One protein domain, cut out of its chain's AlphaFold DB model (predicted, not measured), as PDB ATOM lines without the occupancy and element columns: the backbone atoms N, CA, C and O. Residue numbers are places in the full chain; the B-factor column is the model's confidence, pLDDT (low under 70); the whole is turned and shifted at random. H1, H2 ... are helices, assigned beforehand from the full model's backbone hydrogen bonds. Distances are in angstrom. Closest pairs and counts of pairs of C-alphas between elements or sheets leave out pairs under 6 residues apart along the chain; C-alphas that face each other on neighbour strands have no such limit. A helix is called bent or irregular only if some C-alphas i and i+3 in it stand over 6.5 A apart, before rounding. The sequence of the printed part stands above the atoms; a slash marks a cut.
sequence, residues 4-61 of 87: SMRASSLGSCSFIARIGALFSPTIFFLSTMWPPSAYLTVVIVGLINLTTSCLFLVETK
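AT A GLANCE: This is residues 4 to 61 of the 87 residues of an uncharacterized protein of Onchocerca flexuosa (UniProt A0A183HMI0). Two long helices make an open V: H1, bent into a long arm H1a and a short arm H1b, and H2, which folds back from the tip of H1b. Residues 4 to 25 and 43 to 61 stand free. The printed part has 58 residues, all helix in class, H1 then H2, with no named strand; it is loose, radius of gyration of the C-alphas 14.9 A, and flat, 44 by 24 by 7 A.

HOW THE PARTS SIT: Look first at H1, residues 4 to 33, assigned as one helix by its hydrogen bonds but bent: C-alphas 22 and 25 are 6.7 A apart. Its arms H1a, residues 4 to 22, and H1b, residues 25 to 33, stand at a steep tilt of 35.1 degrees, only just steep. H2, residues 37 to 59, touches H1b with residues 37 to 41 alone, closest at the C-alphas of Ser 31 and Ala 38, 5.5 A; they run opposite ways at a steep tilt of 45 degrees. H1a and H2 are apart. In H1a every O i to N i+4 pair is within hydrogen-bond range; in H1b 3 of 5 are, in H2 18 of 19.

IN THESE COORDINATES: Find C-alpha 4 at (-39.236, 147.532, 67.622); H1a runs 27.6 A from there, and H1b measures 13.5 A. H2 runs 33.0 A to C-alpha 59 at (-46.165, 155.375, 86.753).

THE WHOLE: The C-alphas of Ser 4 and Pro 35, the two farthest apart, are 44.8 A apart. The printed part has no cut, and the link from H1 to H2 is tight. In the B-factor column, residues 4 to 6, 29 to 35 and 56 to 61 are under 70.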
ATOM      1  N   SER A   4     -40.581 146.987  67.406       55.84
ATOM      2  CA  SER A   4     -39.236 147.532  67.622       55.84
ATOM      3  C   SER A   4     -38.942 147.853  69.093       55.84
ATOM      4  O   SER A   4     -37.867 147.528  69.592       55.84
ATOM      5  N   MET A   5     -39.907 148.410  69.830       56.25
ATOM      6  CA  MET A   5     -39.715 148.785  71.241       56.25
ATOM      7  C   MET A   5     -39.681 147.568  72.173       56.25
ATOM      8  O   MET A   5     -38.960 147.557  73.176       56.25
ATOM      9  N   ARG A   6     -40.422 146.502  71.841       62.22
ATOM     10  CA  ARG A   6     -40.411 145.252  72.622       62.22
ATOM     11  C   ARG A   6     -39.087 144.507  72.476       62.22
ATOM     12  O   ARG A   6     -38.559 144.024  73.468       62.22
ATOM     13  N   ALA A   7     -38.528 144.450  71.268       70.19
ATOM     14  CA  ALA A   7     -37.244 143.789  71.036       70.19
ATOM     15  C   ALA A   7     -36.095 144.489  71.783       70.19
ATOM     16  O   ALA A   7     -35.319 143.826  72.471       70.19
ATOM     17  N   SER A   8     -36.027 145.823  71.719       75.69
ATOM     18  CA  SER A   8     -34.975 146.592  72.393       75.69
ATOM     19  C   SER A   8     -35.090 146.533  73.920       75.69
ATOM     20  O   SER A   8     -34.091 146.291  74.589       75.69
ATOM     21  N   SER A   9     -36.300 146.661  74.481       72.12
ATOM     22  CA  SER A   9     -36.513 146.573  75.938       72.12
ATOM     23  C   SER A   9     -36.200 145.183  76.508       72.12
ATOM     24  O   SER A   9     -35.533 145.071  77.542       72.12
ATOM     25  N   LEU A  10     -36.608 144.113  75.814       78.81
ATOM     26  CA  LEU A  10     -36.253 142.738  76.180       78.81
ATOM     27  C   LEU A  10     -34.739 142.492  76.055       78.81
ATOM     28  O   LEU A  10     -34.154 141.812  76.900       78.81
ATOM     29  N   GLY A  11     -34.091 143.095  75.053       81.75
ATOM     30  CA  GLY A  11     -32.636 143.079  74.896       81.75
ATOM     31  C   GLY A  11     -31.906 143.743  76.066       81.75
ATOM     32  O   GLY A  11     -30.976 143.154  76.622       81.75
ATOM     33  N   SER A  12     -32.358 144.923  76.502       79.50
ATOM     34  CA  SER A  12     -31.773 145.652  77.634       79.50
ATOM     35  C   SER A  12     -31.894 144.887  78.954       79.50
ATOM     36  O   SER A  12     -30.925 144.818  79.712       79.50
ATOM     37  N   CYS A  13     -33.039 144.244  79.210       77.25
ATOM     38  CA  CYS A  13     -33.225 143.406  80.399       77.25
ATOM     39  C   CYS A  13     -32.282 142.184  80.396       77.25
ATOM     40  O   CYS A  13     -31.684 141.840  81.413       77.25
ATOM     41  N   SER A  14     -32.059 141.559  79.235       82.00
ATOM     42  CA  SER A  14     -31.104 140.447  79.123       82.00
ATOM     43  C   SER A  14     -29.650 140.891  79.348       82.00
ATOM     44  O   SER A  14     -28.883 140.208  80.032       82.00
ATOM     45  N   PHE A  15     -29.276 142.065  78.832       82.44
ATOM     46  CA  PHE A  15     -27.947 142.643  79.045       82.44
ATOM     47  C   PHE A  15     -27.681 142.956  80.519       82.44
ATOM     48  O   PHE A  15     -26.618 142.599  81.032       82.44
ATOM     49  N   ILE A  16     -28.648 143.557  81.221       84.69
ATOM     50  CA  ILE A  16     -28.486 143.903  82.640       84.69
ATOM     51  C   ILE A  16     -28.344 142.648  83.510       84.69
ATOM     52  O   ILE A  16     -27.505 142.617  84.411       84.69
ATOM     53  N   ALA A  17     -29.077 141.576  83.188       83.19
ATOM     54  CA  ALA A  17     -28.965 140.297  83.886       83.19
ATOM     55  C   ALA A  17     -27.563 139.682  83.732       83.19
ATOM     56  O   ALA A  17     -26.991 139.171  84.696       83.19
ATOM     57  N   ARG A  18     -26.970 139.780  82.535       87.12
ATOM     58  CA  ARG A  18     -25.594 139.320  82.296       87.12
ATOM     59  C   ARG A  18     -24.556 140.162  83.029       87.12
ATOM     60  O   ARG A  18     -23.618 139.595  83.579       87.12
ATOM     61  N   ILE A  19     -24.735 141.480  83.083       85.81
ATOM     62  CA  ILE A  19     -23.864 142.362  83.874       85.81
ATOM     63  C   ILE A  19     -23.934 141.972  85.358       85.81
ATOM     64  O   ILE A  19     -22.895 141.832  85.997       85.81
ATOM     65  N   GLY A  20     -25.131 141.691  85.882       83.50
ATOM     66  CA  GLY A  20     -25.311 141.185  87.246       83.50
ATOM     67  C   GLY A  20     -24.574 139.865  87.507       83.50
ATOM     68  O   GLY A  20     -23.927 139.713  88.541       83.50
ATOM     69  N   ALA A  21     -24.589 138.932  86.549       83.56
ATOM     70  CA  ALA A  21     -23.852 137.672  86.662       83.56
ATOM     71  C   ALA A  21     -22.324 137.874  86.692       83.56
ATOM     72  O   ALA A  21     -21.632 137.196  87.451       83.56
ATOM     73  N   LEU A  22     -21.796 138.835  85.923       85.25
ATOM     74  CA  LEU A  22     -20.374 139.211  85.956       85.25
ATOM     75  C   LEU A  22     -19.975 139.906  87.267       85.25
ATOM     76  O   LEU A  22     -18.819 139.825  87.681       85.25
ATOM     77  N   PHE A  23     -20.926 140.555  87.943       79.56
ATOM     78  CA  PHE A  23     -20.705 141.172  89.251       79.56
ATOM     79  C   PHE A  23     -20.592 140.156  90.404       79.56
ATOM     80  O   PHE A  23     -20.047 140.467  91.463       79.56
ATOM     81  N   SER A  24     -21.053 138.917  90.209       78.69
ATOM     82  CA  SER A  24     -20.997 137.853  91.225       78.69
ATOM     83  C   SER A  24     -19.574 137.585  91.771       78.69
ATOM     84  O   SER A  24     -19.368 137.696  92.985       78.69
ATOM     85  N   PRO A  25     -18.543 137.321  90.938       76.06
ATOM     86  CA  PRO A  25     -17.178 137.102  91.430       76.06
ATOM     87  C   PRO A  25     -16.484 138.370  91.955       76.06
ATOM     88  O   PRO A  25     -15.620 138.274  92.827       76.06
ATOM     89  N   THR A  26     -16.843 139.562  91.469       73.81
ATOM     90  CA  THR A  26     -16.239 140.826  91.934       73.81
ATOM     91  C   THR A  26     -16.694 141.192  93.343       73.81
ATOM     92  O   THR A  26     -15.872 141.646  94.139       73.81
ATOM     93  N   ILE A  27     -17.951 140.910  93.705       71.69
ATOM     94  CA  ILE A  27     -18.436 141.059  95.088       71.69
ATOM     95  C   ILE A  27     -17.723 140.079  96.031       71.69
ATOM     96  O   ILE A  27     -17.343 140.457  97.141       71.69
ATOM     97  N   PHE A  28     -17.477 138.845  95.583       70.44
ATOM     98  CA  PHE A  28     -16.742 137.851  96.368       70.44
ATOM     99  C   PHE A  28     -15.293 138.281  96.638       70.44
ATOM    100  O   PHE A  28     -14.817 138.189  97.770       70.44
ATOM    101  N   PHE A  29     -14.606 138.828  95.631       67.44
ATOM    102  CA  PHE A  29     -13.251 139.357  95.796       67.44
ATOM    103  C   PHE A  29     -13.215 140.575  96.732       67.44
ATOM    104  O   PHE A  29     -12.335 140.680  97.583       67.44
ATOM    105  N   LEU A  30     -14.208 141.467  96.650       62.50
ATOM    106  CA  LEU A  30     -14.294 142.647  97.513       62.50
ATOM    107  C   LEU A  30     -14.587 142.289  98.984       62.50
ATOM    108  O   LEU A  30     -14.097 142.960  99.893       62.50
ATOM    109  N   SER A  31     -15.313 141.190  99.226       62.62
ATOM    110  CA  SER A  31     -15.561 140.650 100.569       62.62
ATOM    111  C   SER A  31     -14.292 140.155 101.272       62.62
ATOM    112  O   SER A  31     -14.275 140.100 102.500       62.62
ATOM    113  N   THR A  32     -13.241 139.799 100.525       64.75
ATOM    114  CA  THR A  32     -11.977 139.306 101.100       64.75
ATOM    115  C   THR A  32     -11.143 140.428 101.729       64.75
ATOM    116  O   THR A  32     -10.372 140.189 102.653       64.75
ATOM    117  N   MET A  33     -11.311 141.669 101.252       66.19
ATOM    118  CA  MET A  33     -10.600 142.844 101.770       66.19
ATOM    119  C   MET A  33     -11.366 143.530 102.908       66.19
ATOM    120  O   MET A  33     -10.737 144.093 103.801       66.19
ATOM    121  N   TRP A  34     -12.706 143.477 102.906       60.62
ATOM    122  CA  TRP A  34     -13.534 144.079 103.955       60.62
ATOM    123  C   TRP A  34     -14.837 143.284 104.195       60.62
ATOM    124  O   TRP A  34     -15.724 143.295 103.336       60.62
ATOM    125  N   PRO A  35     -15.023 142.661 105.378       66.50
ATOM    126  CA  PRO A  35     -16.211 141.858 105.679       66.50
ATOM    127  C   PRO A  35     -17.572 142.591 105.585       66.50
ATOM    128  O   PRO A  35     -18.546 141.937 105.214       66.50
ATOM    129  N   PRO A  36     -17.712 143.915 105.847       71.50
ATOM    130  CA  PRO A  36     -19.015 144.584 105.724       71.50
ATOM    131  C   PRO A  36     -19.389 144.991 104.285       71.50
ATOM    132  O   PRO A  36     -20.533 145.369 104.031       71.50
ATOM    133  N   SER A  37     -18.456 144.922 103.329       73.06
ATOM    134  CA  SER A  37     -18.643 145.444 101.963       73.06
ATOM    135  C   SER A  37     -19.709 144.685 101.158       73.06
ATOM    136  O   SER A  37     -20.505 145.281 100.424       73.06
ATOM    137  N   ALA A  38     -19.782 143.364 101.341       76.38
ATOM    138  CA  ALA A  38     -20.758 142.524 100.652       76.38
ATOM    139  C   ALA A  38     -22.201 142.898 101.032       76.38
ATOM    140  O   ALA A  38     -23.048 143.073 100.154       76.38
ATOM    141  N   TYR A  39     -22.462 143.108 102.327       78.94
ATOM    142  CA  TYR A  39     -23.775 143.530 102.820       78.94
ATOM    143  C   TYR A  39     -24.171 144.902 102.274       78.94
ATOM    144  O   TYR A  39     -25.301 145.082 101.828       78.94
ATOM    145  N   LEU A  40     -23.230 145.848 102.244       79.81
ATOM    146  CA  LEU A  40     -23.465 147.192 101.722       79.81
ATOM    147  C   LEU A  40     -23.843 147.155 100.232       79.81
ATOM    148  O   LEU A  40     -24.787 147.822  99.817       79.81
ATOM    149  N   THR A  41     -23.180 146.309  99.442       82.75
ATOM    150  CA  THR A  41     -23.485 146.151  98.012       82.75
ATOM    151  C   THR A  41     -24.882 145.570  97.784       82.75
ATOM    152  O   THR A  41     -25.635 146.086  96.959       82.75
ATOM    153  N   VAL A  42     -25.271 144.542  98.548       83.94
ATOM    154  CA  VAL A  42     -26.619 143.953  98.464       83.94
ATOM    155  C   VAL A  42     -27.690 144.971  98.861       83.94
ATOM    156  O   VAL A  42     -28.717 145.065  98.190       83.94
ATOM    157  N   VAL A  43     -27.440 145.778  99.897       86.00
ATOM    158  CA  VAL A  43     -28.354 146.848 100.324       86.00
ATOM    159  C   VAL A  43     -28.503 147.917  99.241       86.00
ATOM    160  O   VAL A  43     -29.629 148.304  98.938       86.00
ATOM    161  N   ILE A  44     -27.412 148.357  98.605       86.06
ATOM    162  CA  ILE A  44     -27.474 149.337  97.507       86.06
ATOM    163  C   ILE A  44     -28.259 148.776  96.316       86.06
ATOM    164  O   ILE A  44     -29.157 149.445  95.809       86.06
ATOM    165  N   VAL A  45     -27.974 147.542  95.889       87.75
ATOM    166  CA  VAL A  45     -28.711 146.897  94.789       87.75
ATOM    167  C   VAL A  45     -30.193 146.756  95.145       87.75
ATOM    168  O   VAL A  45     -31.054 147.057  94.317       87.75
ATOM    169  N   GLY A  46     -30.506 146.361  96.379       87.44
ATOM    170  CA  GLY A  46     -31.872 146.289  96.891       87.44
ATOM    171  C   GLY A  46     -32.584 147.643  96.868       87.44
ATOM    172  O   GLY A  46     -33.716 147.721  96.401       87.44
ATOM    173  N   LEU A  47     -31.912 148.720  97.284       89.06
ATOM    174  CA  LEU A  47     -32.455 150.081  97.248       89.06
ATOM    175  C   LEU A  47     -32.709 150.570  95.822       89.06
ATOM    176  O   LEU A  47     -33.744 151.184  95.575       89.06
ATOM    177  N   ILE A  48     -31.819 150.274  94.873       87.75
ATOM    178  CA  ILE A  48     -32.015 150.627  93.460       87.75
ATOM    179  C   ILE A  48     -33.235 149.888  92.895       87.75
ATOM    180  O   ILE A  48     -34.084 150.506  92.248       87.75
ATOM    181  N   ASN A  49     -33.369 148.589  93.183       86.19
ATOM    182  CA  ASN A  49     -34.529 147.793  92.769       86.19
ATOM    183  C   ASN A  49     -35.826 148.302  93.405       86.19
ATOM    184  O   ASN A  49     -36.822 148.476  92.705       86.19
ATOM    185  N   LEU A  50     -35.806 148.586  94.709       87.19
ATOM    186  CA  LEU A  50     -36.952 149.120  95.438       87.19
ATOM    187  C   LEU A  50     -37.366 150.487  94.889       87.19
ATOM    188  O   LEU A  50     -38.540 150.699  94.623       87.19
ATOM    189  N   THR A  51     -36.409 151.385  94.653       85.00
ATOM    190  CA  THR A  51     -36.667 152.721  94.093       85.00
ATOM    191  C   THR A  51     -37.254 152.618  92.689       85.00
ATOM    192  O   THR A  51     -38.264 153.252  92.393       85.00
ATOM    193  N   THR A  52     -36.675 151.768  91.838       82.81
ATOM    194  CA  THR A  52     -37.170 151.540  90.472       82.81
ATOM    195  C   THR A  52     -38.578 150.959  90.498       82.81
ATOM    196  O   THR A  52     -39.445 151.423  89.767       82.81
ATOM    197  N   SER A  53     -38.835 149.990  91.378       83.56
ATOM    198  CA  SER A  53     -40.163 149.410  91.554       83.56
ATOM    199  C   SER A  53     -41.159 150.446  92.078       83.56
ATOM    200  O   SER A  53     -42.223 150.605  91.496       83.56
ATOM    201  N   CYS A  54     -40.816 151.234  93.096       80.25
ATOM    202  CA  CYS A  54     -41.704 152.270  93.623       80.25
ATOM    203  C   CYS A  54     -42.040 153.360  92.593       80.25
ATOM    204  O   CYS A  54     -43.182 153.809  92.565       80.25
ATOM    205  N   LEU A  55     -41.096 153.767  91.739       72.00
ATOM    206  CA  LEU A  55     -41.335 154.791  90.715       72.00
ATOM    207  C   LEU A  55     -42.071 154.231  89.486       72.00
ATOM    208  O   LEU A  55     -43.075 154.795  89.060       72.00
ATOM    209  N   PHE A  56     -41.631 153.090  88.951       65.81
ATOM    210  CA  PHE A  56     -42.183 152.501  87.722       65.81
ATOM    211  C   PHE A  56     -43.568 151.863  87.931       65.81
ATOM    212  O   PHE A  56     -44.443 151.936  87.064       65.81
ATOM    213  N   LEU A  57     -43.804 151.260  89.103       59.88
ATOM    214  CA  LEU A  57     -45.088 150.633  89.436       59.88
ATOM    215  C   LEU A  57     -46.175 151.678  89.748       59.88
ATOM    216  O   LEU A  57     -47.356 151.404  89.542       59.88
ATOM    217  N   VAL A  58     -45.791 152.880  90.201       54.34
ATOM    218  CA  VAL A  58     -46.705 154.028  90.336       54.34
ATOM    219  C   VAL A  58     -47.021 154.636  88.971       54.34
ATOM    220  O   VAL A  58     -48.195 154.851  88.685       54.34
ATOM    221  N   GLU A  59     -46.015 154.830  88.115       53.88
ATOM    222  CA  GLU A  59     -46.165 155.375  86.753       53.88
ATOM    223  C   GLU A  59     -47.106 154.549  85.859       53.88
ATOM    224  O   GLU A  59     -47.805 155.096  85.010       53.88
ATOM    225  N   THR A  60     -47.202 153.231  86.069       58.00
ATOM    226  CA  THR A  60     -48.094 152.379  85.257       58.00
ATOM    227  C   THR A  60     -49.545 152.362  85.771       58.00
ATOM    228  O   THR A  60     -50.459 151.929  85.064       58.00
ATOM    229  N   LYS A  61     -49.812 152.840  86.997       44.16
ATOM    230  CA  LYS A  61     -51.179 152.920  87.528       44.16
ATOM    231  C   LYS A  61     -51.861 154.136  86.897       44.16
ATOM    232  O   LYS A  61     -51.629 155.251  87.347       44.16
TER     233      LYS A  61